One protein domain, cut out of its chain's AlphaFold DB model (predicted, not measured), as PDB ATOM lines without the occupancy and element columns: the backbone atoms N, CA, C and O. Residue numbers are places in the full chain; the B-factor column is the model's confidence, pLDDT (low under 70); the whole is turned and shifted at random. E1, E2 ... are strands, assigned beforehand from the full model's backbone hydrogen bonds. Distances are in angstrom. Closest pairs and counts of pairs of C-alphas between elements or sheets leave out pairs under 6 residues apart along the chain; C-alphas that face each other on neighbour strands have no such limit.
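This is residues 536 to 753 of the 995 residues of the protein "FecR domain-containing protein" of Spartobacteria bacterium (UniProt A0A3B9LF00). The backbone is wound in stacked turns, a solenoid with two long walls face to face: the sheets E2 E6 E10 E14 E18 E21 E24 and E4 E8 E12 E16 E19 E22 E25. Short strands E1 E5 E9 E13 E17 E20 E23 make a third wall across one end of the turns; E3 E7 E11 E15 stand at the opposite end. The printed part has 218 residues, no named helix and 25 named strands, E1 to E25 in order along the chain; its four sheets are parallel, its class all strand. It is compact, with a radius of gyration of the C-alphas of 16.7 A and spans of 41 by 37 by 26 A.

Start at E1, residues 536 to 538, an edge strand; its parallel sheet goes on with E5, 567 to 569; E9, 604 to 606; E13, 637 to 639; E17, 666 to 669; E20, 696 to 699; E23, 726 to 729. Look at N 568 and O 536, 2.8 A apart, within hydrogen-bond range. E1 runs on at 88 degrees into E2, residues 541 to 547, whose parallel sheet goes on with E6, 578 to 583; E10, 612 to 617; E14, 642 to 647; E18, 672 to 678; E21, 701 to 707; E24, 733 to 738. Here N 581 and O 543 are 2.9 A apart. Next comes E3, residues 552 to 556, with E7, 589 to 593; E11, 622 to 626; E15, 652 to 656, parallel; N 553 and O 589 are 2.8 A apart. E3 runs on at 9 degrees into E4, residues 559 to 563, whose parallel sheet goes on with E8, 596 to 600; E12, 629 to 633; E16, 658 to 663; E19, 688 to 694; E22, 716 to 723; E25, 746 to 752. Here N 597 and O 559 are 2.8 A apart. The sheets of E2 and E4 form a sandwich, two sheets face to face, with facing parts 10.5 A centre to centre; the closest C-alphas of E2 and E4, Leu 543 and Val 559, are 6.9 A apart.

Find C-alpha 536 at (56.192, -22.486, 32.451), where E1 begins. E2 runs 19.7 A from C-alpha 541 at (46.961, -20.869, 34.899). E22, the longest strand, covers 21.6 A. E25 ends at C-alpha 752 at (44.821, -16.641, 2.082).

The C-alphas farthest apart, Gly 573 and Lys 745, are 49.2 A apart. The printed part has no cut and no long link. Look for pLDDT under 70 at residues 548 to 552, 572 to 574 and 585 to 586.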
ATOM      1  N   LEU A 536      57.169 -22.656  31.375       98.81
ATOM      2  CA  LEU A 536      56.192 -22.486  32.451       98.81
ATOM      3  C   LEU A 536      55.319 -23.741  32.530       98.81
ATOM      4  O   LEU A 536      54.692 -24.106  31.536       98.81
ATOM      5  N   SER A 537      55.269 -24.383  33.696       98.12
ATOM      6  CA  SER A 537      54.361 -25.497  33.979       98.12
ATOM      7  C   SER A 537      53.563 -25.233  35.249       98.12
ATOM      8  O   SER A 537      54.153 -24.973  36.296       98.12
ATOM      9  N   ALA A 538      52.242 -25.362  35.180       97.12
ATOM     10  CA  ALA A 538      51.354 -25.292  36.338       97.12
ATOM     11  C   ALA A 538      50.181 -26.267  36.186       97.12
ATOM     12  O   ALA A 538      49.963 -26.816  35.109       97.12
ATOM     13  N   GLY A 539      49.422 -26.470  37.260       92.50
ATOM     14  CA  GLY A 539      48.145 -27.174  37.242       92.50
ATOM     15  C   GLY A 539      47.137 -26.468  36.341       92.50
ATOM     16  O   GLY A 539      46.835 -26.942  35.253       92.50
ATOM     17  N   ASP A 540      46.658 -25.321  36.805       91.88
ATOM     18  CA  ASP A 540      45.824 -24.375  36.064       91.88
ATOM     19  C   ASP A 540      46.541 -23.012  36.058       91.88
ATOM     20  O   ASP A 540      47.275 -22.702  37.002       91.88
ATOM     21  N   ILE A 541      46.354 -22.204  35.014       97.25
ATOM     22  CA  ILE A 541      46.961 -20.869  34.899       97.25
ATOM     23  C   ILE A 541      45.855 -19.834  34.759       97.25
ATOM     24  O   ILE A 541      45.093 -19.876  33.801       97.25
ATOM     25  N   PHE A 542      45.807 -18.893  35.696       97.12
ATOM     26  CA  PHE A 542      44.884 -17.768  35.698       97.12
ATOM     27  C   PHE A 542      45.647 -16.461  35.911       97.12
ATOM     28  O   PHE A 542      46.261 -16.284  36.965       97.12
ATOM     29  N   LEU A 543      45.584 -15.547  34.941       98.00
ATOM     30  CA  LEU A 543      46.051 -14.165  35.093       98.00
ATOM     31  C   LEU A 543      44.873 -13.224  34.820       98.00
ATOM     32  O   LEU A 543      44.396 -13.166  33.688       98.00
ATOM     33  N   GLY A 544      44.414 -12.507  35.843       94.31
ATOM     34  CA  GLY A 544      43.194 -11.704  35.778       94.31
ATOM     35  C   GLY A 544      43.396 -10.264  36.231       94.31
ATOM     36  O   GLY A 544      43.922 -10.015  37.314       94.31
ATOM     37  N   ALA A 545      42.937  -9.311  35.428       90.50
ATOM     38  CA  ALA A 545      42.823  -7.913  35.827       90.50
ATOM     39  C   ALA A 545      41.333  -7.511  35.824       90.50
ATOM     40  O   ALA A 545      40.716  -7.446  34.758       90.50
ATOM     41  N   GLU A 546      40.732  -7.311  37.005       84.88
ATOM     42  CA  GLU A 546      39.281  -7.095  37.177       84.88
ATOM     43  C   GLU A 546      38.945  -5.737  37.825       84.88
ATOM     44  O   GLU A 546      39.330  -5.457  38.960       84.88
ATOM     45  N   PHE A 547      38.156  -4.891  37.153       74.75
ATOM     46  CA  PHE A 547      37.986  -3.487  37.555       74.75
ATOM     47  C   PHE A 547      36.531  -3.045  37.731       74.75
ATOM     48  O   PHE A 547      35.737  -3.047  36.793       74.75
ATOM     49  N   ALA A 548      36.145  -2.647  38.947       63.00
ATOM     50  CA  ALA A 548      34.736  -2.511  39.327       63.00
ATOM     51  C   ALA A 548      34.248  -1.085  39.656       63.00
ATOM     52  O   ALA A 548      33.164  -0.959  40.239       63.00
ATOM     53  N   VAL A 549      34.951   0.002  39.282       60.75
ATOM     54  CA  VAL A 549      34.445   1.388  39.507       60.75
ATOM     55  C   VAL A 549      34.486   2.384  38.338       60.75
ATOM     56  O   VAL A 549      35.303   2.316  37.440       60.75
ATOM     57  N   GLN A 550      33.563   3.355  38.379       61.31
ATOM     58  CA  GLN A 550      33.309   4.340  37.324       61.31
ATOM     59  C   GLN A 550      34.204   5.588  37.445       61.31
ATOM     60  O   GLN A 550      33.712   6.647  37.843       61.31
ATOM     61  N   PHE A 551      35.491   5.494  37.104       62.84
ATOM     62  CA  PHE A 551      36.391   6.656  37.050       62.84
ATOM     63  C   PHE A 551      37.445   6.532  35.947       62.84
ATOM     64  O   PHE A 551      37.715   5.424  35.505       62.84
ATOM     65  N   PRO A 552      38.032   7.643  35.462       64.00
ATOM     66  CA  PRO A 552      39.107   7.559  34.485       64.00
ATOM     67  C   PRO A 552      40.361   6.950  35.118       64.00
ATOM     68  O   PRO A 552      40.908   7.537  36.051       64.00
ATOM     69  N   HIS A 553      40.822   5.824  34.592       72.94
ATOM     70  CA  HIS A 553      42.138   5.271  34.869       72.94
ATOM     71  C   HIS A 553      43.181   5.871  33.923       72.94
ATOM     72  O   HIS A 553      42.894   6.307  32.802       72.94
ATOM     73  N   GLY A 554      44.419   5.936  34.415       78.00
ATOM     74  CA  GLY A 554      45.569   6.401  33.652       78.00
ATOM     75  C   GLY A 554      46.009   5.352  32.634       78.00
ATOM     76  O   GLY A 554      45.280   5.013  31.701       78.00
ATOM     77  N   SER A 555      47.237   4.858  32.788       83.12
ATOM     78  CA  SER A 555      47.774   3.781  31.961       83.12
ATOM     79  C   SER A 555      47.964   2.495  32.759       83.12
ATOM     80  O   SER A 555      48.424   2.559  33.901       83.12
ATOM     81  N   GLY A 556      47.658   1.337  32.163       85.31
ATOM     82  CA  GLY A 556      47.868   0.053  32.827       85.31
ATOM     83  C   GLY A 556      46.946  -1.082  32.390       85.31
ATOM     84  O   GLY A 556      46.598  -1.183  31.215       85.31
ATOM     85  N   GLU A 557      46.588  -1.946  33.337       88.75
ATOM     86  CA  GLU A 557      45.649  -3.067  33.153       88.75
ATOM     87  C   GLU A 557      46.090  -4.087  32.101       88.75
ATOM     88  O   GLU A 557      45.273  -4.753  31.466       88.75
ATOM     89  N   ASN A 558      47.395  -4.183  31.857       94.75
ATOM     90  CA  ASN A 558      47.913  -5.119  30.875       94.75
ATOM     91  C   ASN A 558      48.155  -6.480  31.525       94.75
ATOM     92  O   ASN A 558      48.727  -6.573  32.611       94.75
ATOM     93  N   VAL A 559      47.784  -7.538  30.813       98.38
ATOM     94  CA  VAL A 559      48.120  -8.914  31.180       98.38
ATOM     95  C   VAL A 559      49.117  -9.435  30.162       98.38
ATOM     96  O   VAL A 559      48.810  -9.560  28.974       98.38
ATOM     97  N   THR A 560      50.320  -9.748  30.626       98.69
ATOM     98  CA  THR A 560      51.427 -10.182  29.785       98.69
ATOM     99  C   THR A 560      52.028 -11.482  30.293       98.69
ATOM    100  O   THR A 560      52.556 -11.548  31.399       98.69
ATOM    101  N   LEU A 561      52.027 -12.506  29.439       98.88
ATOM    102  CA  LEU A 561      52.702 -13.776  29.680       98.88
ATOM    103  C   LEU A 561      53.715 -14.056  28.566       98.88
ATOM    104  O   LEU A 561      53.341 -14.251  27.408       98.88
ATOM    105  N   ARG A 562      55.002 -14.101  28.919       98.88
ATOM    106  CA  ARG A 562      56.113 -14.452  28.026       98.88
ATOM    107  C   ARG A 562      56.820 -15.701  28.533       98.88
ATOM    108  O   ARG A 562      57.244 -15.762  29.681       98.88
ATOM    109  N   VAL A 563      56.950 -16.695  27.662       98.94
ATOM    110  CA  VAL A 563      57.581 -17.983  27.956       98.94
ATOM    111  C   VAL A 563      58.544 -18.333  26.825       98.94
ATOM    112  O   VAL A 563      58.139 -18.447  25.668       98.94
ATOM    113  N   GLY A 564      59.825 -18.510  27.138       98.75
ATOM    114  CA  GLY A 564      60.876 -18.768  26.154       98.75
ATOM    115  C   GLY A 564      60.761 -20.137  25.480       98.75
ATOM    116  O   GLY A 564      61.071 -20.263  24.297       98.75
ATOM    117  N   ASN A 565      60.264 -21.145  26.203       98.69
ATOM    118  CA  ASN A 565      60.055 -22.508  25.712       98.69
ATOM    119  C   ASN A 565      58.565 -22.886  25.749       98.69
ATOM    120  O   ASN A 565      57.763 -22.260  25.064       98.69
ATOM    121  N   ASN A 566      58.180 -23.931  26.488       98.75
ATOM    122  CA  ASN A 566      56.811 -24.443  26.474       98.75
ATOM    123  C   ASN A 566      55.971 -23.827  27.595       98.75
ATOM    124  O   ASN A 566      56.451 -23.687  28.719       98.75
ATOM    125  N   LEU A 567      54.708 -23.539  27.291       98.81
ATOM    126  CA  LEU A 567      53.667 -23.214  28.258       98.81
ATOM    127  C   LEU A 567      52.786 -24.451  28.455       98.81
ATOM    128  O   LEU A 567      52.189 -24.942  27.497       98.81
ATOM    129  N   ILE A 568      52.739 -24.972  29.677       98.00
ATOM    130  CA  ILE A 568      52.089 -26.244  29.996       98.00
ATOM    131  C   ILE A 568      51.125 -26.035  31.163       98.00
ATOM    132  O   ILE A 568      51.552 -25.709  32.269       98.00
ATOM    133  N   ALA A 569      49.836 -26.264  30.927       95.94
ATOM    134  CA  ALA A 569      48.847 -26.418  31.986       95.94
ATOM    135  C   ALA A 569      48.461 -27.899  32.083       95.94
ATOM    136  O   ALA A 569      47.964 -28.493  31.127       95.94
ATOM    137  N   HIS A 570      48.767 -28.527  33.213       89.56
ATOM    138  CA  HIS A 570      48.596 -29.959  33.418       89.56
ATOM    139  C   HIS A 570      48.037 -30.240  34.810       89.56
ATOM    140  O   HIS A 570      48.753 -30.162  35.810       89.56
ATOM    141  N   ASN A 571      46.772 -30.649  34.877       79.75
ATOM    142  CA  ASN A 571      46.110 -31.042  36.109       79.75
ATOM    143  C   ASN A 571      45.211 -32.261  35.880       79.75
ATOM    144  O   ASN A 571      44.052 -32.150  35.466       79.75
ATOM    145  N   ALA A 572      45.702 -33.433  36.289       63.72
ATOM    146  CA  ALA A 572      44.954 -34.690  36.229       63.72
ATOM    147  C   ALA A 572      43.599 -34.662  36.980       63.72
ATOM    148  O   ALA A 572      42.760 -35.531  36.743       63.72
ATOM    149  N   GLY A 573      43.382 -33.704  37.895       65.31
ATOM    150  CA  GLY A 573      42.157 -33.558  38.686       65.31
ATOM    151  C   GLY A 573      41.164 -32.491  38.203       65.31
ATOM    152  O   GLY A 573      39.981 -32.614  38.520       65.31
ATOM    153  N   ASN A 574      41.605 -31.468  37.462       60.16
ATOM    154  CA  ASN A 574      40.771 -30.317  37.067       60.16
ATOM    155  C   ASN A 574      41.012 -29.842  35.622       60.16
ATOM    156  O   ASN A 574      40.793 -28.684  35.294       60.16
ATOM    157  N   SER A 575      41.417 -30.751  34.737       72.94
ATOM    158  CA  SER A 575      41.531 -30.537  33.290       72.94
ATOM    159  C   SER A 575      42.653 -29.614  32.797       72.94
ATOM    160  O   SER A 575      42.958 -29.691  31.618       72.94
ATOM    161  N   GLY A 576      43.306 -28.827  33.654       78.19
ATOM    162  CA  GLY A 576      44.553 -28.120  33.348       78.19
ATOM    163  C   GLY A 576      44.410 -27.024  32.293       78.19
ATOM    164  O   GLY A 576      44.929 -27.170  31.191       78.19
ATOM    165  N   GLY A 577      43.669 -25.957  32.608       92.00
ATOM    166  CA  GLY A 577      43.348 -24.862  31.681       92.00
ATOM    167  C   GLY A 577      44.256 -23.631  31.789       92.00
ATOM    168  O   GLY A 577      45.004 -23.464  32.753       92.00
ATOM    169  N   ILE A 578      44.154 -22.750  30.792       96.94
ATOM    170  CA  ILE A 578      44.821 -21.442  30.739       96.94
ATOM    171  C   ILE A 578      43.753 -20.373  30.528       96.94
ATOM    172  O   ILE A 578      43.029 -20.421  29.535       96.94
ATOM    173  N   ASP A 579      43.681 -19.395  31.421       96.69
ATOM    174  CA  ASP A 579      42.756 -18.270  31.332       96.69
ATOM    175  C   ASP A 579      43.495 -16.958  31.604       96.69
ATOM    176  O   ASP A 579      44.022 -16.730  32.695       96.69
ATOM    177  N   LEU A 580      43.595 -16.124  30.572       98.12
ATOM    178  CA  LEU A 580      44.129 -14.773  30.670       98.12
ATOM    179  C   LEU A 580      42.969 -13.817  30.413       98.12
ATOM    180  O   LEU A 580      42.373 -13.853  29.331       98.12
ATOM    181  N   GLU A 581      42.655 -12.957  31.376       95.56
ATOM    182  CA  GLU A 581      41.487 -12.093  31.270       95.56
ATOM    183  C   GLU A 581      41.701 -10.667  31.771       95.56
ATOM    184  O   GLU A 581      42.389 -10.404  32.755       95.56
ATOM    185  N   ILE A 582      41.058  -9.740  31.069       92.44
ATOM    186  CA  ILE A 582      40.881  -8.352  31.476       92.44
ATOM    187  C   ILE A 582      39.379  -8.094  31.473       92.44
ATOM    188  O   ILE A 582      38.728  -8.143  30.422       92.44
ATOM    189  N   ILE A 583      38.810  -7.845  32.648       83.75
ATOM    190  CA  ILE A 583      37.378  -7.610  32.817       83.75
ATOM    191  C   ILE A 583      37.174  -6.232  33.432       83.75
ATOM    192  O   ILE A 583      37.526  -5.993  34.579       83.75
ATOM    193  N   THR A 584      36.511  -5.347  32.695       72.62
ATOM    194  CA  THR A 584      36.103  -4.030  33.191       72.62
ATOM    195  C   THR A 584      34.561  -4.012  33.258       72.62
ATOM    196  O   THR A 584      33.876  -3.678  32.301       72.62
ATOM    197  N   PRO A 585      33.906  -4.518  34.319       63.62
ATOM    198  CA  PRO A 585      32.439  -4.618  34.365       63.62
ATOM    199  C   PRO A 585      31.664  -3.296  34.529       63.62
ATOM    200  O   PRO A 585      30.434  -3.344  34.656       63.62
ATOM    201  N   VAL A 586      32.310  -2.127  34.569       69.31
ATOM    202  CA  VAL A 586      31.643  -0.843  34.847       69.31
ATOM    203  C   VAL A 586      32.202   0.293  34.005       69.31
ATOM    204  O   VAL A 586      33.383   0.266  33.725       69.31
ATOM    205  N   HIS A 587      31.364   1.300  33.713       77.38
ATOM    206  CA  HIS A 587      31.554   2.414  32.761       77.38
ATOM    207  C   HIS A 587      32.822   3.282  32.971       77.38
ATOM    208  O   HIS A 587      32.738   4.473  33.285       77.38
ATOM    209  N   GLU A 588      33.989   2.682  32.803       80.12
ATOM    210  CA  GLU A 588      35.320   3.232  33.052       80.12
ATOM    211  C   GLU A 588      35.888   3.946  31.815       80.12
ATOM    212  O   GLU A 588      35.378   3.776  30.706       80.12
ATOM    213  N   VAL A 589      36.937   4.755  32.004       85.50
ATOM    214  CA  VAL A 589      37.737   5.330  30.912       85.50
ATOM    215  C   VAL A 589      39.212   4.997  31.138       85.50
ATOM    216  O   VAL A 589      39.818   5.577  32.030       85.50
ATOM    217  N   VAL A 590      39.812   4.143  30.314       86.44
ATOM    218  CA  VAL A 590      41.245   3.803  30.359       86.44
ATOM    219  C   VAL A 590      41.995   4.639  29.324       86.44
ATOM    220  O   VAL A 590      41.726   4.546  28.121       86.44
ATOM    221  N   ALA A 591      42.954   5.465  29.754       87.19
ATOM    222  CA  ALA A 591      43.683   6.341  28.832       87.19
ATOM    223  C   ALA A 591      44.665   5.580  27.921       87.19
ATOM    224  O   ALA A 591      44.794   5.925  26.747       87.19
ATOM    225  N   ALA A 592      45.366   4.566  28.438       88.88
ATOM    226  CA  ALA A 592      46.231   3.702  27.627       88.88
ATOM    227  C   ALA A 592      46.481   2.340  28.297       88.88
ATOM    228  O   ALA A 592      47.112   2.298  29.354       88.88
ATOM    229  N   GLY A 593      46.059   1.219  27.708       89.50
ATOM    230  CA  GLY A 593      46.183  -0.067  28.397       89.50
ATOM    231  C   GLY A 593      45.219  -1.167  27.976       89.50
ATOM    232  O   GLY A 593      44.853  -1.277  26.806       89.50
ATOM    233  N   ALA A 594      44.835  -2.001  28.941       92.62
ATOM    234  CA  ALA A 594      43.922  -3.126  28.746       92.62
ATOM    235  C   ALA A 594      44.369  -4.086  27.624       92.62
ATOM    236  O   ALA A 594      43.543  -4.636  26.899       92.62
ATOM    237  N   ASN A 595      45.680  -4.259  27.415       96.44
ATOM    238  CA  ASN A 595      46.195  -5.180  26.402       96.44
ATOM    239  C   ASN A 595      46.491  -6.548  27.011       96.44
ATOM    240  O   ASN A 595      47.098  -6.654  28.076       96.44
ATOM    241  N   LEU A 596      46.147  -7.594  26.268       98.50
ATOM    242  CA  LEU A 596      46.459  -8.975  26.600       98.50
ATOM    243  C   LEU A 596      47.521  -9.492  25.630       98.50
ATOM    244  O   LEU A 596      47.283  -9.611  24.426       98.50
ATOM    245  N   THR A 597      48.704  -9.811  26.155       98.75
ATOM    246  CA  THR A 597      49.830 -10.335  25.376       98.75
ATOM    247  C   THR A 597      50.233 -11.726  25.853       98.75
ATOM    248  O   THR A 597      50.621 -11.909  27.003       98.75
ATOM    249  N   LEU A 598      50.227 -12.697  24.941       98.88
ATOM    250  CA  LEU A 598      50.755 -14.044  25.148       98.88
ATOM    251  C   LEU A 598      51.890 -14.311  24.153       98.88
ATOM    252  O   LEU A 598      51.720 -14.176  22.944       98.88
ATOM    253  N   THR A 599      53.062 -14.712  24.632       98.88
ATOM    254  CA  THR A 599      54.184 -15.129  23.781       98.88
ATOM    255  C   THR A 599      54.786 -16.419  24.309       98.88
ATOM    256  O   THR A 599      55.233 -16.473  25.448       98.88
ATOM    257  N   VAL A 600      54.830 -17.448  23.467       98.94
ATOM    258  CA  VAL A 600      55.394 -18.764  23.784       98.94
ATOM    259  C   VAL A 600      56.389 -19.135  22.688       98.94
ATOM    260  O   VAL A 600      56.017 -19.231  21.521       98.94
ATOM    261  N   GLY A 601      57.663 -19.332  23.023       98.75
ATOM    262  CA  GLY A 601      58.689 -19.681  22.032       98.75
ATOM    263  C   GLY A 601      58.576 -21.118  21.508       98.75
ATOM    264  O   GLY A 601      58.927 -21.388  20.360       98.75
ATOM    265  N   GLY A 602      58.054 -22.030  22.329       98.69
ATOM    266  CA  GLY A 602      57.781 -23.434  22.022       98.69
ATOM    267  C   GLY A 602      56.285 -23.728  21.894       98.69
ATOM    268  O   GLY A 602      55.555 -22.992  21.233       98.69
ATOM    269  N   ASN A 603      55.833 -24.830  22.495       98.75
ATOM    270  CA  ASN A 603      54.439 -25.278  22.426       98.75
ATOM    271  C   ASN A 603      53.588 -24.709  23.570       98.75
ATOM    272  O   ASN A 603      54.077 -24.562  24.690       98.75
ATOM    273  N   LEU A 604      52.301 -24.491  23.303       98.75
ATOM    274  CA  LEU A 604      51.259 -24.313  24.315       98.75
ATOM    275  C   LEU A 604      50.463 -25.614  24.415       98.75
ATOM    276  O   LEU A 604      49.933 -26.080  23.407       98.75
ATOM    277  N   MET A 605      50.400 -26.208  25.605       97.50
ATOM    278  CA  MET A 605      49.736 -27.492  25.836       97.50
ATOM    279  C   MET A 605      48.849 -27.429  27.083       97.50
ATOM    280  O   MET A 605      49.312 -27.011  28.144       97.50
ATOM    281  N   THR A 606      47.605 -27.888  26.957       95.81
ATOM    282  CA  THR A 606      46.689 -28.157  28.077       95.81
ATOM    283  C   THR A 606      46.324 -29.646  28.125       95.81
ATOM    284  O   THR A 606      46.533 -30.374  27.147       95.81
ATOM    285  N   ASP A 607      45.764 -30.139  29.238       89.62
ATOM    286  CA  ASP A 607      45.213 -31.503  29.240       89.62
ATOM    287  C   ASP A 607      43.942 -31.609  28.384       89.62
ATOM    288  O   ASP A 607      43.350 -30.623  27.955       89.62
ATOM    289  N   GLN A 608      43.473 -32.842  28.152       83.31
ATOM    290  CA  GLN A 608      42.348 -33.124  27.249       83.31
ATOM    291  C   GLN A 608      41.047 -32.371  27.559       83.31
ATOM    292  O   GLN A 608      40.222 -32.233  26.664       83.31
ATOM    293  N   GLY A 609      40.829 -31.923  28.798       84.25
ATOM    294  CA  GLY A 609      39.662 -31.107  29.147       84.25
ATOM    295  C   GLY A 609      39.975 -29.625  29.367       84.25
ATOM    296  O   GLY A 609      39.046 -28.867  29.627       84.25
ATOM    297  N   GLY A 610      41.250 -29.239  29.335       91.50
ATOM    298  CA  GLY A 610      41.708 -27.902  29.682       91.50
ATOM    299  C   GLY A 610      41.516 -26.969  28.510       91.50
ATOM    300  O   GLY A 610      42.051 -27.217  27.429       91.50
ATOM    301  N   ASP A 611      40.747 -25.913  28.722       94.56
ATOM    302  CA  ASP A 611      40.520 -24.879  27.722       94.56
ATOM    303  C   ASP A 611      41.633 -23.824  27.784       94.56
ATOM    304  O   ASP A 611      42.246 -23.609  28.830       94.56
ATOM    305  N   THR A 612      41.865 -23.147  26.663       97.75
ATOM    306  CA  THR A 612      42.668 -21.924  26.591       97.75
ATOM    307  C   THR A 612      41.746 -20.748  26.290       97.75
ATOM    308  O   THR A 612      41.075 -20.739  25.256       97.75
ATOM    309  N   ARG A 613      41.715 -19.744  27.169       97.69
ATOM    310  CA  ARG A 613      40.908 -18.531  27.035       97.69
ATOM    311  C   ARG A 613      41.793 -17.289  27.107       97.69
ATOM    312  O   ARG A 613      42.596 -17.150  28.021       97.69
ATOM    313  N   LEU A 614      41.627 -16.393  26.137       98.44
ATOM    314  CA  LEU A 614      42.171 -15.037  26.145       98.44
ATOM    315  C   LEU A 614      40.993 -14.075  25.998       98.44
ATOM    316  O   LEU A 614      40.285 -14.112  24.987       98.44
ATOM    317  N   PHE A 615      40.754 -13.247  27.007       97.69
ATOM    318  CA  PHE A 615      39.501 -12.515  27.112       97.69
ATOM    319  C   PHE A 615      39.700 -11.053  27.486       97.69
ATOM    320  O   PHE A 615      40.317 -10.738  28.495       97.69
ATOM    321  N   ILE A 616      39.115 -10.158  26.693       96.62
ATOM    322  CA  ILE A 616      38.949  -8.749  27.051       96.62
ATOM    323  C   ILE A 616      37.459  -8.432  27.052       96.62
ATOM    324  O   ILE A 616      36.771  -8.604  26.043       96.62
ATOM    325  N   ASN A 617      36.959  -7.920  28.171       94.06
ATOM    326  CA  ASN A 617      35.602  -7.406  28.291       94.06
ATOM    327  C   ASN A 617      35.628  -5.901  28.560       94.06
ATOM    328  O   ASN A 617      35.732  -5.499  29.711       94.06
ATOM    329  N   ASN A 618      35.490  -5.116  27.492       92.88
ATOM    330  CA  ASN A 618      35.335  -3.660  27.461       92.88
ATOM    331  C   ASN A 618      33.871  -3.231  27.222       92.88
ATOM    332  O   ASN A 618      33.591  -2.137  26.726       92.88
ATOM    333  N   ASN A 619      32.899  -4.111  27.479       93.38
ATOM    334  CA  ASN A 619      31.495  -3.727  27.359       93.38
ATOM    335  C   ASN A 619      31.231  -2.503  28.236       93.38
ATOM    336  O   ASN A 619      31.728  -2.457  29.349       93.38
ATOM    337  N   ILE A 620      30.419  -1.561  27.753       90.94
ATOM    338  CA  ILE A 620      30.023  -0.317  28.444       90.94
ATOM    339  C   ILE A 620      31.147   0.675  28.823       90.94
ATOM    340  O   ILE A 620      30.822   1.698  29.427       90.94
ATOM    341  N   ASN A 621      32.409   0.447  28.437       90.00
ATOM    342  CA  ASN A 621      33.556   1.274  28.871       90.00
ATOM    343  C   ASN A 621      34.237   1.983  27.716       90.00
ATOM    344  O   ASN A 621      33.927   1.729  26.557       90.00
ATOM    345  N   GLU A 622      35.181   2.862  28.027       92.06
ATOM    346  CA  GLU A 622      36.001   3.579  27.060       92.06
ATOM    347  C   GLU A 622      37.481   3.216  27.228       92.06
ATOM    348  O   GLU A 622      38.046   3.396  28.298       92.06
ATOM    349  N   VAL A 623      38.136   2.760  26.162       93.50
ATOM    350  CA  VAL A 623      39.597   2.608  26.095       93.50
ATOM    351  C   VAL A 623      40.116   3.530  25.002       93.50
ATOM    352  O   VAL A 623      39.744   3.401  23.835       93.50
ATOM    353  N   VAL A 624      40.974   4.483  25.357       94.38
ATOM    354  CA  VAL A 624      41.468   5.483  24.399       94.38
ATOM    355  C   VAL A 624      42.567   4.903  23.496       94.38
ATOM    356  O   VAL A 624      42.557   5.114  22.280       94.38
ATOM    357  N   ASP A 625      43.505   4.149  24.071       94.38
ATOM    358  CA  ASP A 625      44.587   3.474  23.345       94.38
ATOM    359  C   ASP A 625      44.855   2.082  23.941       94.38
ATOM    360  O   ASP A 625      45.353   1.970  25.059       94.38
ATOM    361  N   GLY A 626      44.503   1.011  23.227       94.62
ATOM    362  CA  GLY A 626      44.741  -0.360  23.684       94.62
ATOM    363  C   GLY A 626      43.609  -1.342  23.394       94.62
ATOM    364  O   GLY A 626      43.123  -1.397  22.268       94.62
ATOM    365  N   ALA A 627      43.226  -2.166  24.374       96.00
ATOM    366  CA  ALA A 627      42.250  -3.250  24.188       96.00
ATOM    367  C   ALA A 627      42.617  -4.180  23.015       96.00
ATOM    368  O   ALA A 627      41.802  -4.454  22.133       96.00
ATOM    369  N   ASN A 628      43.874  -4.621  22.956       97.88
ATOM    370  CA  ASN A 628      44.347  -5.557  21.938       97.88
ATOM    371  C   ASN A 628      44.641  -6.926  22.548       97.88
ATOM    372  O   ASN A 628      45.203  -7.013  23.638       97.88
ATOM    373  N   ILE A 629      44.332  -7.984  21.799       98.69
ATOM    374  CA  ILE A 629      44.750  -9.352  22.106       98.69
ATOM    375  C   ILE A 629      45.824  -9.761  21.100       98.69
ATOM    376  O   ILE A 629      45.565  -9.814  19.896       98.69
ATOM    377  N   SER A 630      47.023 -10.074  21.586       98.56
ATOM    378  CA  SER A 630      48.146 -10.535  20.766       98.56
ATOM    379  C   SER A 630      48.723 -11.825  21.335       98.56
ATOM    380  O   SER A 630      49.384 -11.807  22.370       98.56
ATOM    381  N   ALA A 631      48.517 -12.940  20.639       98.75
ATOM    382  CA  ALA A 631      49.075 -14.237  20.990       98.75
ATOM    383  C   ALA A 631      50.037 -14.731  19.906       98.75
ATOM    384  O   ALA A 631      49.676 -14.789  18.733       98.75
ATOM    385  N   THR A 632      51.250 -15.122  20.294       98.88
ATOM    386  CA  THR A 632      52.251 -15.713  19.399       98.88
ATOM    387  C   THR A 632      52.812 -16.997  19.997       98.88
ATOM    388  O   THR A 632      53.326 -16.988  21.113       98.88
ATOM    389  N   VAL A 633      52.756 -18.093  19.242       98.88
ATOM    390  CA  VAL A 633      53.266 -19.415  19.624       98.88
ATOM    391  C   VAL A 633      54.227 -19.918  18.542       98.88
ATOM    392  O   VAL A 633      53.851 -20.105  17.382       98.88
ATOM    393  N   GLY A 634      55.494 -20.121  18.905       98.62
ATOM    394  CA  GLY A 634      56.551 -20.570  17.992       98.62
ATOM    395  C   GLY A 634      56.458 -22.052  17.612       98.62
ATOM    396  O   GLY A 634      56.955 -22.454  16.560       98.62
ATOM    397  N   GLY A 635      55.803 -22.863  18.442       98.44
ATOM    398  CA  GLY A 635      55.522 -24.278  18.213       98.44
ATOM    399  C   GLY A 635      54.052 -24.551  17.893       98.44
ATOM    400  O   GLY A 635      53.413 -23.811  17.146       98.44
ATOM    401  N   ASN A 636      53.533 -25.650  18.438       98.56
ATOM    402  CA  ASN A 636      52.136 -26.057  18.313       98.56
ATOM    403  C   ASN A 636      51.286 -25.515  19.468       98.56
ATOM    404  O   ASN A 636      51.785 -25.291  20.570       98.56
ATOM    405  N   VAL A 637      49.987 -25.390  19.219       98.75
ATOM    406  CA  VAL A 637      48.956 -25.210  20.245       98.75
ATOM    407  C   VAL A 637      48.150 -26.499  20.323       98.75
ATOM    408  O   VAL A 637      47.595 -26.925  19.311       98.75
ATOM    409  N   GLU A 638      48.084 -27.106  21.503       97.88
ATOM    410  CA  GLU A 638      47.294 -28.303  21.796       97.88
ATOM    411  C   GLU A 638      46.368 -28.012  22.980       97.88
ATOM    412  O   GLU A 638      46.836 -27.852  24.107       97.88
ATOM    413  N   THR A 639      45.058 -27.904  22.731       96.75
ATOM    414  CA  THR A 639      44.081 -27.583  23.785       96.75
ATOM    415  C   THR A 639      42.706 -28.217  23.555       96.75
ATOM    416  O   THR A 639      42.421 -28.718  22.463       96.75
ATOM    417  N   ASN A 640      41.843 -28.231  24.576       95.00
ATOM    418  CA  ASN A 640      40.471 -28.714  24.434       95.00
ATOM    419  C   ASN A 640      39.636 -27.734  23.602       95.00
ATOM    420  O   ASN A 640      39.332 -28.031  22.449       95.00
ATOM    421  N   ASN A 641      39.324 -26.559  24.147       95.88
ATOM    422  CA  ASN A 641      38.752 -25.435  23.405       95.88
ATOM    423  C   ASN A 641      39.722 -24.253  23.403       95.88
ATOM    424  O   ASN A 641      40.448 -24.041  24.372       95.88
ATOM    425  N   LEU A 642      39.684 -23.454  22.340       98.00
ATOM    426  CA  LEU A 642      40.366 -22.168  22.263       98.00
ATOM    427  C   LEU A 642      39.322 -21.061  22.139       98.00
ATOM    428  O   LEU A 642      38.569 -21.040  21.169       98.00
ATOM    429  N   LEU A 643      39.304 -20.133  23.093       98.12
ATOM    430  CA  LEU A 643      38.418 -18.973  23.093       98.12
ATOM    431  C   LEU A 643      39.256 -17.697  23.118       98.12
ATOM    432  O   LEU A 643      39.982 -17.451  24.075       98.12
ATOM    433  N   VAL A 644      39.151 -16.879  22.077       98.62
ATOM    434  CA  VAL A 644      39.826 -15.581  21.988       98.62
ATOM    435  C   VAL A 644      38.766 -14.529  21.702       98.62
ATOM    436  O   VAL A 644      38.183 -14.496  20.620       98.62
ATOM    437  N   GLU A 645      38.464 -13.701  22.694       98.25
ATOM    438  CA  GLU A 645      37.264 -12.866  22.672       98.25
ATOM    439  C   GLU A 645      37.565 -11.440  23.136       98.25
ATOM    440  O   GLU A 645      38.077 -11.227  24.233       98.25
ATOM    441  N   LEU A 646      37.173 -10.463  22.319       98.12
ATOM    442  CA  LEU A 646      37.127  -9.050  22.670       98.12
ATOM    443  C   LEU A 646      35.674  -8.581  22.622       98.12
ATOM    444  O   LEU A 646      35.040  -8.583  21.564       98.12
ATOM    445  N   LEU A 647      35.136  -8.165  23.764       97.31
ATOM    446  CA  LEU A 647      33.781  -7.633  23.876       97.31
ATOM    447  C   LEU A 647      33.826  -6.120  24.102       97.31
ATOM    448  O   LEU A 647      34.489  -5.653  25.015       97.31
ATOM    449  N   ASN A 648      33.117  -5.367  23.272       96.19
ATOM    450  CA  ASN A 648      32.990  -3.908  23.288       96.19
ATOM    451  C   ASN A 648      31.522  -3.487  23.070       96.19
ATOM    452  O   ASN A 648      31.209  -2.450  22.483       96.19
ATOM    453  N   ASP A 649      30.574  -4.323  23.487       96.00
ATOM    454  CA  ASP A 649      29.149  -4.047  23.367       96.00
ATOM    455  C   ASP A 649      28.792  -2.819  24.217       96.00
ATOM    456  O   ASP A 649      29.008  -2.778  25.428       96.00
ATOM    457  N   SER A 650      28.216  -1.802  23.574       95.62
ATOM    458  CA  SER A 650      27.936  -0.478  24.156       95.62
ATOM    459  C   SER A 650      29.161   0.258  24.725       95.62
ATOM    460  O   SER A 650      28.978   1.255  25.420       95.62
ATOM    461  N   GLY A 651      30.379  -0.217  24.446       94.88
ATOM    462  CA  GLY A 651      31.639   0.429  24.812       94.88
ATOM    463  C   GLY A 651      32.222   1.277  23.677       94.88
ATOM    464  O   GLY A 651      31.635   1.415  22.597       94.88
ATOM    465  N   SER A 652      33.395   1.847  23.919       95.81
ATOM    466  CA  SER A 652      34.196   2.624  22.984       95.81
ATOM    467  C   SER A 652      35.659   2.199  23.081       95.81
ATOM    468  O   SER A 652      36.225   2.130  24.164       95.81
ATOM    469  N   ILE A 653      36.292   1.961  21.939       97.19
ATOM    470  CA  ILE A 653      37.744   1.831  21.803       97.19
ATOM    471  C   ILE A 653      38.160   2.878  20.777       97.19
ATOM    472  O   ILE A 653      37.717   2.787  19.635       97.19
ATOM    473  N   ASP A 654      38.963   3.879  21.127       96.88
ATOM    474  CA  ASP A 654      39.359   4.912  20.159       96.88
ATOM    475  C   ASP A 654      40.462   4.405  19.221       96.88
ATOM    476  O   ASP A 654      40.283   4.437  17.998       96.88
ATOM    477  N   ASN A 655      41.561   3.889  19.777       96.25
ATOM    478  CA  ASN A 655      42.655   3.264  19.034       96.25
ATOM    479  C   ASN A 655      42.922   1.857  19.583       96.25
ATOM    480  O   ASN A 655      43.304   1.708  20.738       96.25
ATOM    481  N   GLY A 656      42.718   0.824  18.764       95.44
ATOM    482  CA  GLY A 656      42.843  -0.570  19.189       95.44
ATOM    483  C   GLY A 656      41.875  -1.530  18.505       95.44
ATOM    484  O   GLY A 656      41.574  -1.376  17.319       95.44
ATOM    485  N   GLY A 657      41.372  -2.511  19.257       95.31
ATOM    486  CA  GLY A 657      40.347  -3.446  18.779       95.31
ATOM    487  C   GLY A 657      40.894  -4.540  17.862       95.31
ATOM    488  O   GLY A 657      40.185  -5.024  16.976       95.31
ATOM    489  N   THR A 658      42.163  -4.911  18.040       97.19
ATOM    490  CA  THR A 658      42.797  -5.982  17.265       97.19
ATOM    491  C   THR A 658      42.894  -7.278  18.062       97.19
ATOM    492  O   THR A 658      43.179  -7.283  19.257       97.19
ATOM    493  N   LEU A 659      42.671  -8.390  17.366       98.69
ATOM    494  CA  LEU A 659      42.853  -9.749  17.842       98.69
ATOM    495  C   LEU A 659      43.782 -10.458  16.855       98.69
ATOM    496  O   LEU A 659      43.436 -10.660  15.690       98.69
ATOM    497  N   THR A 660      44.968 -10.840  17.314       98.69
ATOM    498  CA  THR A 660      45.943 -11.601  16.525       98.69
ATOM    499  C   THR A 660      46.319 -12.881  17.258       98.69
ATOM    500  O   THR A 660      46.706 -12.840  18.425       98.69
ATOM    501  N   PHE A 661      46.206 -14.014  16.566       98.75
ATOM    502  CA  PHE A 661      46.588 -15.331  17.059       98.75
ATOM    503  C   PHE A 661      47.514 -16.016  16.046       98.75
ATOM    504  O   PHE A 661      47.072 -16.560  15.029       98.75
ATOM    505  N   ASP A 662      48.811 -15.961  16.336       98.69
ATOM    506  CA  ASP A 662      49.890 -16.381  15.451       98.69
ATOM    507  C   ASP A 662      50.545 -17.670  15.939       98.69
ATOM    508  O   ASP A 662      51.274 -17.673  16.926       98.69
ATOM    509  N   VAL A 663      50.340 -18.765  15.212       98.62
ATOM    510  CA  VAL A 663      50.960 -20.063  15.492       98.62
ATOM    511  C   VAL A 663      51.882 -20.434  14.337       98.62
ATOM    512  O   VAL A 663      51.453 -20.575  13.194       98.62
ATOM    513  N   THR A 664      53.174 -20.609  14.614       98.31
ATOM    514  CA  THR A 664      54.130 -21.043  13.579       98.31
ATOM    515  C   THR A 664      53.959 -22.529  13.250       98.31
ATOM    516  O   THR A 664      54.141 -22.933  12.101       98.31
ATOM    517  N   GLY A 665      53.604 -23.347  14.246       98.00
ATOM    518  CA  GLY A 665      53.281 -24.763  14.092       98.00
ATOM    519  C   GLY A 665      51.796 -25.028  13.830       98.00
ATOM    520  O   GLY A 665      51.103 -24.270  13.147       98.00
ATOM    521  N   ASN A 666      51.310 -26.153  14.351       98.38
ATOM    522  CA  ASN A 666      49.928 -26.592  14.192       98.38
ATOM    523  C   ASN A 666      49.031 -26.023  15.297       98.38
ATOM    524  O   ASN A 666      49.403 -26.031  16.468       98.38
ATOM    525  N   LEU A 667      47.817 -25.625  14.923       98.38
ATOM    526  CA  LEU A 667      46.724 -25.329  15.840       98.38
ATOM    527  C   LEU A 667      45.832 -26.572  15.966       98.38
ATOM    528  O   LEU A 667      45.029 -26.851  15.076       98.38
ATOM    529  N   ALA A 668      46.009 -27.346  17.034       97.94
ATOM    530  CA  ALA A 668      45.287 -28.585  17.300       97.94
ATOM    531  C   ALA A 668      44.339 -28.412  18.497       97.94
ATOM    532  O   ALA A 668      44.750 -28.370  19.654       97.94
ATOM    533  N   ILE A 669      43.051 -28.315  18.201       97.62
ATOM    534  CA  ILE A 669      41.981 -28.064  19.162       97.62
ATOM    535  C   ILE A 669      41.028 -29.258  19.115       97.62
ATOM    536  O   ILE A 669      40.663 -29.724  18.039       97.62
ATOM    537  N   GLN A 670      40.645 -29.818  20.257       92.81
ATOM    538  CA  GLN A 670      39.777 -31.006  20.262       92.81
ATOM    539  C   GLN A 670      38.307 -30.638  20.020       92.81
ATOM    540  O   GLN A 670      37.601 -31.329  19.282       92.81
ATOM    541  N   GLY A 671      37.860 -29.551  20.643       94.06
ATOM    542  CA  GLY A 671      36.511 -29.012  20.582       94.06
ATOM    543  C   GLY A 671      36.407 -27.812  19.647       94.06
ATOM    544  O   GLY A 671      36.438 -27.954  18.427       94.06
ATOM    545  N   GLU A 672      36.201 -26.630  20.208       94.94
ATOM    546  CA  GLU A 672      35.881 -25.411  19.469       94.94
ATOM    547  C   GLU A 672      37.062 -24.438  19.406       94.94
ATOM    548  O   GLU A 672      37.701 -24.157  20.419       94.94
ATOM    549  N   ALA A 673      37.313 -23.894  18.213       97.12
ATOM    550  CA  ALA A 673      38.156 -22.723  18.002       97.12
ATOM    551  C   ALA A 673      37.250 -21.502  17.792       97.12
ATOM    552  O   ALA A 673      36.599 -21.411  16.751       97.12
ATOM    553  N   PHE A 674      37.185 -20.597  18.767       98.06
ATOM    554  CA  PHE A 674      36.266 -19.460  18.777       98.06
ATOM    555  C   PHE A 674      37.026 -18.133  18.852       98.06
ATOM    556  O   PHE A 674      37.690 -17.846  19.847       98.06
ATOM    557  N   PHE A 675      36.905 -17.318  17.805       98.62
ATOM    558  CA  PHE A 675      37.493 -15.983  17.709       98.62
ATOM    559  C   PHE A 675      36.378 -14.945  17.547       98.62
ATOM    560  O   PHE A 675      35.605 -15.017  16.593       98.62
ATOM    561  N   LEU A 676      36.286 -13.966  18.448       98.62
ATOM    562  CA  LEU A 676      35.191 -12.993  18.437       98.62
ATOM    563  C   LEU A 676      35.672 -11.576  18.728       98.62
ATOM    564  O   LEU A 676      36.329 -11.323  19.735       98.62
ATOM    565  N   ILE A 677      35.223 -10.635  17.899       98.56
ATOM    566  CA  ILE A 677      35.124  -9.219  18.254       98.56
ATOM    567  C   ILE A 677      33.641  -8.846  18.288       98.56
ATOM    568  O   ILE A 677      32.969  -8.846  17.258       98.56
ATOM    569  N   SER A 678      33.117  -8.501  19.461       98.12
ATOM    570  CA  SER A 678      31.741  -8.020  19.619       98.12
ATOM    571  C   SER A 678      31.733  -6.510  19.835       98.12
ATOM    572  O   SER A 678      32.400  -6.016  20.731       98.12
ATOM    573  N   ASN A 679      30.992  -5.767  19.016       97.25
ATOM    574  CA  ASN A 679      30.871  -4.306  19.054       97.25
ATOM    575  C   ASN A 679      29.400  -3.866  18.918       97.25
ATOM    576  O   ASN A 679      29.067  -2.920  18.200       97.25
ATOM    577  N   ARG A 680      28.463  -4.582  19.548       96.44
ATOM    578  CA  ARG A 680      27.029  -4.283  19.421       96.44
ATOM    579  C   ARG A 680      26.703  -2.951  20.075       96.44
ATOM    580  O   ARG A 680      26.908  -2.786  21.273       96.44
ATOM    581  N   ASN A 681      26.138  -2.018  19.313       96.19
ATOM    582  CA  ASN A 681      25.886  -0.640  19.764       96.19
ATOM    583  C   ASN A 681      27.132   0.087  20.317       96.19
ATOM    584  O   ASN A 681      26.982   1.093  21.006       96.19
ATOM    585  N   GLY A 682      28.336  -0.431  20.056       96.75
ATOM    586  CA  GLY A 682      29.600   0.135  20.514       96.75
ATOM    587  C   GLY A 682      30.309   0.932  19.422       96.75
ATOM    588  O   GLY A 682      29.818   1.079  18.295       96.75
ATOM    589  N   ARG A 683      31.494   1.442  19.750       97.81
ATOM    590  CA  ARG A 683      32.383   2.143  18.822       97.81
ATOM    591  C   ARG A 683      33.792   1.560  18.875       97.81
ATOM    592  O   ARG A 683      34.364   1.443  19.947       97.81
ATOM    593  N   ILE A 684      34.383   1.299  17.713       98.31
ATOM    594  CA  ILE A 684      35.830   1.104  17.545       98.31
ATOM    595  C   ILE A 684      36.308   2.196  16.581       98.31
ATOM    596  O   ILE A 684      35.824   2.279  15.457       98.31
ATOM    597  N   GLY A 685      37.186   3.102  17.001       97.56
ATOM    598  CA  GLY A 685      37.647   4.242  16.201       97.56
ATOM    599  C   GLY A 685      38.638   3.858  15.099       97.56
ATOM    600  O   GLY A 685      38.687   4.520  14.060       97.56
ATOM    601  N   SER A 686      39.369   2.762  15.295       97.19
ATOM    602  CA  SER A 686      40.376   2.189  14.398       97.19
ATOM    603  C   SER A 686      39.850   0.977  13.608       97.19
ATOM    604  O   SER A 686      38.646   0.841  13.377       97.19
ATOM    605  N   ASP A 687      40.763   0.132  13.120       97.62
ATOM    606  CA  ASP A 687      40.443  -1.120  12.437       97.62
ATOM    607  C   ASP A 687      40.084  -2.207  13.468       97.62
ATOM    608  O   ASP A 687      40.857  -2.458  14.388       97.62
ATOM    609  N   ALA A 688      38.958  -2.894  13.279       98.19
ATOM    610  CA  ALA A 688      38.621  -4.111  14.014       98.19
ATOM    611  C   ALA A 688      39.132  -5.316  13.216       98.19
ATOM    612  O   ALA A 688      38.632  -5.593  12.121       98.19
ATOM    613  N   THR A 689      40.152  -6.007  13.720       98.44
ATOM    614  CA  THR A 689      40.843  -7.054  12.950       98.44
ATOM    615  C   THR A 689      40.953  -8.351  13.733       98.44
ATOM    616  O   THR A 689      41.453  -8.336  14.850       98.44
ATOM    617  N   ILE A 690      40.561  -9.464  13.110       98.88
ATOM    618  CA  ILE A 690      40.866 -10.831  13.540       98.88
ATOM    619  C   ILE A 690      41.902 -11.404  12.570       98.88
ATOM    620  O   ILE A 690      41.619 -11.556  11.382       98.88
ATOM    621  N   ASN A 691      43.089 -11.740  13.066       98.69
ATOM    622  CA  ASN A 691      44.123 -12.451  12.316       98.69
ATOM    623  C   ASN A 691      44.365 -13.821  12.951       98.69
ATOM    624  O   ASN A 691      44.725 -13.896  14.123       98.69
ATOM    625  N   VAL A 692      44.211 -14.888  12.166       98.69
ATOM    626  CA  VAL A 692      44.539 -16.256  12.583       98.69
ATOM    627  C   VAL A 692      45.558 -16.837  11.609       98.69
ATOM    628  O   VAL A 692      45.256 -17.040  10.428       98.69
ATOM    629  N   ASN A 693      46.762 -17.108  12.114       98.44
ATOM    630  CA  ASN A 693      47.878 -17.661  11.350       98.44
ATOM    631  C   ASN A 693      48.253 -19.036  11.912       98.44
ATOM    632  O   ASN A 693      48.483 -19.165  13.112       98.44
ATOM    633  N   ALA A 694      48.320 -20.062  11.060       98.19
ATOM    634  CA  ALA A 694      48.731 -21.409  11.463       98.19
ATOM    635  C   ALA A 694      49.360 -22.189  10.299       98.19
ATOM    636  O   ALA A 694      48.983 -22.008   9.135       98.19
ATOM    637  N   ALA A 695      50.273 -23.122  10.591       98.12
ATOM    638  CA  ALA A 695      50.753 -24.057   9.573       98.12
ATOM    639  C   ALA A 695      49.631 -25.006   9.136       98.12
ATOM    640  O   ALA A 695      49.358 -25.144   7.946       98.12
ATOM    641  N   ASN A 696      48.959 -25.627  10.103       98.38
ATOM    642  CA  ASN A 696      47.763 -26.439   9.904       98.38
ATOM    643  C   ASN A 696      46.778 -26.157  11.037       98.38
ATOM    644  O   ASN A 696      47.196 -25.801  12.139       98.38
ATOM    645  N   ILE A 697      45.490 -26.363  10.780       98.62
ATOM    646  CA  ILE A 697      44.435 -26.296  11.795       98.62
ATOM    647  C   ILE A 697      43.761 -27.666  11.858       98.62
ATOM    648  O   ILE A 697      43.437 -28.245  10.828       98.62
ATOM    649  N   SER A 698      43.542 -28.188  13.058       98.50
ATOM    650  CA  SER A 698      42.699 -29.355  13.310       98.50
ATOM    651  C   SER A 698      41.764 -28.995  14.448       98.50
ATOM    652  O   SER A 698      42.244 -28.769  15.552       98.50
ATOM    653  N   THR A 699      40.460 -28.914  14.189       98.38
ATOM    654  CA  THR A 699      39.475 -28.545  15.216       98.38
ATOM    655  C   THR A 699      38.152 -29.291  15.067       98.38
ATOM    656  O   THR A 699      37.797 -29.762  13.981       98.38
ATOM    657  N   GLY A 700      37.400 -29.395  16.161       96.44
ATOM    658  CA  GLY A 700      36.024 -29.871  16.150       96.44
ATOM    659  C   GLY A 700      35.132 -28.931  15.336       96.44
ATOM    660  O   GLY A 700      34.581 -29.345  14.316       96.44
ATOM    661  N   SER A 701      35.047 -27.666  15.755       97.12
ATOM    662  CA  SER A 701      34.372 -26.566  15.038       97.12
ATOM    663  C   SER A 701      35.263 -25.322  14.986       97.12
ATOM    664  O   SER A 701      36.168 -25.174  15.813       97.12
ATOM    665  N   PHE A 702      35.020 -24.435  14.021       98.44
ATOM    666  CA  PHE A 702      35.769 -23.185  13.870       98.44
ATOM    667  C   PHE A 702      34.821 -21.995  13.700       98.44
ATOM    668  O   PHE A 702      33.942 -22.040  12.843       98.44
ATOM    669  N   PHE A 703      35.043 -20.922  14.455       98.06
ATOM    670  CA  PHE A 703      34.275 -19.681  14.385       98.06
ATOM    671  C   PHE A 703      35.220 -18.482  14.411       98.06
ATOM    672  O   PHE A 703      36.102 -18.406  15.267       98.06
ATOM    673  N   ALA A 704      35.031 -17.541  13.491       98.31
ATOM    674  CA  ALA A 704      35.679 -16.238  13.540       98.31
ATOM    675  C   ALA A 704      34.687 -15.152  13.133       98.31
ATOM    676  O   ALA A 704      34.325 -15.063  11.960       98.31
ATOM    677  N   ASP A 705      34.298 -14.315  14.095       98.00
ATOM    678  CA  ASP A 705      33.183 -13.386  13.930       98.00
ATOM    679  C   ASP A 705      33.530 -11.958  14.361       98.00
ATOM    680  O   ASP A 705      34.127 -11.719  15.412       98.00
ATOM    681  N   ILE A 706      33.065 -10.982  13.579       98.31
ATOM    682  CA  ILE A 706      32.996  -9.573  13.976       98.31
ATOM    683  C   ILE A 706      31.524  -9.161  14.030       98.31
ATOM    684  O   ILE A 706      30.840  -9.076  13.009       98.31
ATOM    685  N   VAL A 707      31.021  -8.859  15.225       97.56
ATOM    686  CA  VAL A 707      29.619  -8.486  15.440       97.56
ATOM    687  C   VAL A 707      29.491  -6.981  15.650       97.56
ATOM    688  O   VAL A 707      29.572  -6.497  16.771       97.56
ATOM    689  N   ASN A 708      29.219  -6.226  14.586       96.69
ATOM    690  CA  ASN A 708      29.055  -4.765  14.621       96.69
ATOM    691  C   ASN A 708      27.579  -4.314  14.529       96.69
ATOM    692  O   ASN A 708      27.271  -3.197  14.118       96.69
ATOM    693  N   THR A 709      26.612  -5.168  14.881       93.69
ATOM    694  CA  THR A 709      25.186  -4.818  14.777       93.69
ATOM    695  C   THR A 709      24.844  -3.590  15.630       93.69
ATOM    696  O   THR A 709      24.967  -3.616  16.854       93.69
ATOM    697  N   GLY A 710      24.398  -2.510  14.981       92.94
ATOM    698  CA  GLY A 710      24.096  -1.231  15.637       92.94
ATOM    699  C   GLY A 710      25.326  -0.444  16.110       92.94
ATOM    700  O   GLY A 710      25.153   0.644  16.654       92.94
ATOM    701  N   GLY A 711      26.537  -0.975  15.924       95.56
ATOM    702  CA  GLY A 711      27.801  -0.333  16.280       95.56
ATOM    703  C   GLY A 711      28.451   0.416  15.115       95.56
ATOM    704  O   GLY A 711      27.966   0.401  13.980       95.56
ATOM    705  N   ALA A 712      29.574   1.073  15.401       97.62
ATOM    706  CA  ALA A 712      30.385   1.785  14.418       97.62
ATOM    707  C   ALA A 712      31.860   1.370  14.488       97.62
ATOM    708  O   ALA A 712      32.444   1.332  15.571       97.62
ATOM    709  N   ILE A 713      32.474   1.138  13.324       98.19
ATOM    710  CA  ILE A 713      33.919   0.912  13.177       98.19
ATOM    711  C   ILE A 713      34.487   2.011  12.268       98.19
ATOM    712  O   ILE A 713      34.105   2.119  11.102       98.19
ATOM    713  N   GLY A 714      35.375   2.857  12.796       97.25
ATOM    714  CA  GLY A 714      35.973   3.997  12.089       97.25
ATOM    715  C   GLY A 714      37.032   3.603  11.053       97.25
ATOM    716  O   GLY A 714      37.326   4.371  10.130       97.25
ATOM    717  N   GLY A 715      37.579   2.396  11.176       97.19
ATOM    718  CA  GLY A 715      38.519   1.785  10.249       97.19
ATOM    719  C   GLY A 715      37.908   0.707   9.350       97.19
ATOM    720  O   GLY A 715      36.774   0.822   8.873       97.19
ATOM    721  N   ASN A 716      38.706  -0.323   9.073       97.00
ATOM    722  CA  ASN A 716      38.279  -1.556   8.412       97.00
ATOM    723  C   ASN A 716      37.756  -2.575   9.434       97.00
ATOM    724  O   ASN A 716      38.248  -2.625  10.555       97.00
ATOM    725  N   ALA A 717      36.828  -3.437   9.025       98.31
ATOM    726  CA  ALA A 717      36.480  -4.658   9.757       98.31
ATOM    727  C   ALA A 717      37.033  -5.852   8.974       98.31
ATOM    728  O   ALA A 717      36.578  -6.104   7.860       98.31
ATOM    729  N   THR A 718      38.047  -6.545   9.489       98.56
ATOM    730  CA  THR A 718      38.766  -7.562   8.708       98.56
ATOM    731  C   THR A 718      38.928  -8.869   9.465       98.56
ATOM    732  O   THR A 718      39.430  -8.879  10.581       98.56
ATOM    733  N   ILE A 719      38.583  -9.976   8.814       98.88
ATOM    734  CA  ILE A 719      38.923 -11.330   9.253       98.88
ATOM    735  C   ILE A 719      39.920 -11.903   8.248       98.88
ATOM    736  O   ILE A 719      39.609 -12.029   7.063       98.88
ATOM    737  N   ASN A 720      41.121 -12.245   8.705       98.69
ATOM    738  CA  ASN A 720      42.154 -12.887   7.902       98.69
ATOM    739  C   ASN A 720      42.441 -14.281   8.451       98.69
ATOM    740  O   ASN A 720      42.908 -14.425   9.581       98.69
ATOM    741  N   LEU A 721      42.231 -15.294   7.617       98.50
ATOM    742  CA  LEU A 721      42.708 -16.646   7.869       98.50
ATOM    743  C   LEU A 721      43.867 -16.964   6.931       98.50
ATOM    744  O   LEU A 721      43.694 -17.034   5.712       98.50
ATOM    745  N   ASN A 722      45.040 -17.200   7.514       97.56
ATOM    746  CA  ASN A 722      46.253 -17.553   6.791       97.56
ATOM    747  C   ASN A 722      46.695 -18.959   7.217       97.56
ATOM    748  O   ASN A 722      47.355 -19.140   8.242       97.56
ATOM    749  N   VAL A 723      46.313 -19.963   6.426       96.88
ATOM    750  CA  VAL A 723      46.661 -21.370   6.668       96.88
ATOM    751  C   VAL A 723      47.645 -21.818   5.597       96.88
ATOM    752  O   VAL A 723      47.314 -21.830   4.413       96.88
ATOM    753  N   ALA A 724      48.868 -22.179   5.992       95.81
ATOM    754  CA  ALA A 724      49.906 -22.554   5.026       95.81
ATOM    755  C   ALA A 724      49.655 -23.936   4.391       95.81
ATOM    756  O   ALA A 724      49.934 -24.141   3.208       95.81
ATOM    757  N   GLY A 725      49.153 -24.880   5.187       97.19
ATOM    758  CA  GLY A 725      48.838 -26.255   4.817       97.19
ATOM    759  C   GLY A 725      47.333 -26.501   4.770       97.19
ATOM    760  O   GLY A 725      46.637 -25.962   3.909       97.19
ATOM    761  N   THR A 726      46.835 -27.339   5.679       98.19
ATOM    762  CA  THR A 726      45.425 -27.751   5.710       98.19
ATOM    763  C   THR A 726      44.745 -27.341   7.015       98.19
ATOM    764  O   THR A 726      45.302 -27.516   8.097       98.19
ATOM    765  N   ALA A 727      43.520 -26.832   6.912       98.50
ATOM    766  CA  ALA A 727      42.569 -26.694   8.001       98.50
ATOM    767  C   ALA A 727      41.534 -27.821   7.911       98.50
ATOM    768  O   ALA A 727      40.698 -27.819   7.010       98.50
ATOM    769  N   THR A 728      41.593 -28.772   8.836       98.69
ATOM    770  CA  THR A 728      40.627 -29.860   8.982       98.69
ATOM    771  C   THR A 728      39.649 -29.509  10.099       98.69
ATOM    772  O   THR A 728      40.036 -29.421  11.266       98.69
ATOM    773  N   VAL A 729      38.378 -29.322   9.753       98.62
ATOM    774  CA  VAL A 729      37.297 -29.016  10.699       98.62
ATOM    775  C   VAL A 729      36.286 -30.151  10.655       98.62
ATOM    776  O   VAL A 729      35.716 -30.432   9.606       98.62
ATOM    777  N   THR A 730      36.064 -30.848  11.769       98.06
ATOM    778  CA  THR A 730      35.203 -32.049  11.739       98.06
ATOM    779  C   THR A 730      33.710 -31.733  11.595       98.06
ATOM    780  O   THR A 730      32.971 -32.539  11.032       98.06
ATOM    781  N   SER A 731      33.281 -30.570  12.089       97.19
ATOM    782  CA  SER A 731      31.907 -30.067  12.067       97.19
ATOM    783  C   SER A 731      31.822 -28.845  11.138       97.19
ATOM    784  O   SER A 731      32.271 -28.921   9.995       97.19
ATOM    785  N   ASP A 732      31.262 -27.732  11.607       97.12
ATOM    786  CA  ASP A 732      31.075 -26.501  10.845       97.12
ATOM    787  C   ASP A 732      32.255 -25.526  11.018       97.12
ATOM    788  O   ASP A 732      32.889 -25.454  12.079       97.12
ATOM    789  N   ALA A 733      32.518 -24.750   9.966       98.19
ATOM    790  CA  ALA A 733      33.444 -23.624   9.958       98.19
ATOM    791  C   ALA A 733      32.688 -22.349   9.556       98.19
ATOM    792  O   ALA A 733      32.174 -22.266   8.439       98.19
ATOM    793  N   THR A 734      32.625 -21.373  10.458       98.12
ATOM    794  CA  THR A 734      31.801 -20.164  10.338       98.12
ATOM    795  C   THR A 734      32.664 -18.905  10.387       98.12
ATOM    796  O   THR A 734      33.557 -18.787  11.224       98.12
ATOM    797  N   PHE A 735      32.398 -17.978   9.467       98.44
ATOM    798  CA  PHE A 735      33.102 -16.708   9.326       98.44
ATOM    799  C   PHE A 735      32.103 -15.589   9.056       98.44
ATOM    800  O   PHE A 735      31.548 -15.523   7.954       98.44
ATOM    801  N   GLU A 736      31.871 -14.702  10.019       97.50
ATOM    802  CA  GLU A 736      30.803 -13.708   9.891       97.50
ATOM    803  C   GLU A 736      31.265 -12.281  10.194       97.50
ATOM    804  O   GLU A 736      31.983 -12.013  11.153       97.50
ATOM    805  N   ILE A 737      30.797 -11.324   9.388       97.38
ATOM    806  CA  ILE A 737      30.799  -9.906   9.768       97.38
ATOM    807  C   ILE A 737      29.360  -9.394   9.731       97.38
ATOM    808  O   ILE A 737      28.774  -9.232   8.657       97.38
ATOM    809  N   PHE A 738      28.808  -9.107  10.910       93.44
ATOM    810  CA  PHE A 738      27.486  -8.498  11.072       93.44
ATOM    811  C   PHE A 738      27.589  -6.981  11.237       93.44
ATOM    812  O   PHE A 738      28.526  -6.492  11.860       93.44
ATOM    813  N   GLY A 739      26.601  -6.227  10.754       90.12
ATOM    814  CA  GLY A 739      26.585  -4.762  10.806       90.12
ATOM    815  C   GLY A 739      27.710  -4.126   9.990       90.12
ATOM    816  O   GLY A 739      28.274  -3.104  10.386       90.12
ATOM    817  N   SER A 740      28.088  -4.751   8.872       87.44
ATOM    818  CA  SER A 740      29.194  -4.273   8.021       87.44
ATOM    819  C   SER A 740      28.898  -2.939   7.315       87.44
ATOM    820  O   SER A 740      29.806  -2.265   6.839       87.44
ATOM    821  N   ASP A 741      27.638  -2.508   7.284       84.62
ATOM    822  CA  ASP A 741      27.216  -1.169   6.867       84.62
ATOM    823  C   ASP A 741      27.622  -0.056   7.851       84.62
ATOM    824  O   ASP A 741      27.774   1.094   7.437       84.62
ATOM    825  N   GLY A 742      27.854  -0.396   9.124       86.38
ATOM    826  CA  GLY A 742      28.408   0.491  10.153       86.38
ATOM    827  C   GLY A 742      29.935   0.658  10.102       86.38
ATOM    828  O   GLY A 742      30.511   1.273  11.001       86.38
ATOM    829  N   VAL A 743      30.604   0.112   9.081       94.19
ATOM    830  CA  VAL A 743      32.066   0.154   8.913       94.19
ATOM    831  C   VAL A 743      32.454   1.264   7.934       94.19
ATOM    832  O   VAL A 743      31.985   1.299   6.797       94.19
ATOM    833  N   ALA A 744      33.334   2.175   8.353       92.94
ATOM    834  CA  ALA A 744      33.616   3.403   7.611       92.94
ATOM    835  C   ALA A 744      34.512   3.212   6.373       92.94
ATOM    836  O   ALA A 744      34.292   3.885   5.363       92.94
ATOM    837  N   LYS A 745      35.532   2.337   6.430       92.56
ATOM    838  CA  LYS A 745      36.471   2.127   5.304       92.56
ATOM    839  C   LYS A 745      36.136   0.904   4.450       92.56
ATOM    840  O   LYS A 745      36.200   0.985   3.224       92.56
ATOM    841  N   GLY A 746      35.762  -0.205   5.080       93.62
ATOM    842  CA  GLY A 746      35.339  -1.423   4.391       93.62
ATOM    843  C   GLY A 746      35.411  -2.665   5.273       93.62
ATOM    844  O   GLY A 746      36.212  -2.730   6.205       93.62
ATOM    845  N   ALA A 747      34.572  -3.652   4.963       97.50
ATOM    846  CA  ALA A 747      34.598  -4.968   5.592       97.50
ATOM    847  C   ALA A 747      35.227  -6.015   4.659       97.50
ATOM    848  O   ALA A 747      34.986  -5.988   3.443       97.50
ATOM    849  N   ALA A 748      36.015  -6.938   5.211       98.44
ATOM    850  CA  ALA A 748      36.641  -8.009   4.450       98.44
ATOM    851  C   ALA A 748      36.773  -9.323   5.231       98.44
ATOM    852  O   ALA A 748      37.187  -9.327   6.385       98.44
ATOM    853  N   ILE A 749      36.507 -10.441   4.556       98.81
ATOM    854  CA  ILE A 749      36.874 -11.786   5.019       98.81
ATOM    855  C   ILE A 749      37.822 -12.378   3.978       98.81
ATOM    856  O   ILE A 749      37.460 -12.499   2.803       98.81
ATOM    857  N   ASN A 750      39.037 -12.730   4.387       98.69
ATOM    858  CA  ASN A 750      40.094 -13.187   3.494       98.69
ATOM    859  C   ASN A 750      40.585 -14.582   3.890       98.69
ATOM    860  O   ASN A 750      41.082 -14.785   4.996       98.69
ATOM    861  N   PHE A 751      40.510 -15.512   2.941       98.56
ATOM    862  CA  PHE A 751      41.114 -16.841   3.021       98.56
ATOM    863  C   PHE A 751      42.367 -16.851   2.146       98.56
ATOM    864  O   PHE A 751      42.269 -16.817   0.914       98.56
ATOM    865  N   ASN A 752      43.544 -16.828   2.768       96.50
ATOM    866  CA  ASN A 752      44.821 -16.641   2.082       96.50
ATOM    867  C   ASN A 752      45.594 -17.960   1.978       96.50
ATOM    868  O   ASN A 752      46.307 -18.352   2.901       96.50
ATOM    869  N   GLY A 753      45.491 -18.613   0.817       93.06
ATOM    870  CA  GLY A 753      46.094 -19.920   0.567       93.06
ATOM    871  C   GLY A 753      45.403 -21.058   1.323       93.06
ATOM    872  O   GLY A 753      44.280 -20.912   1.797       93.06
TER     873      GLY A 753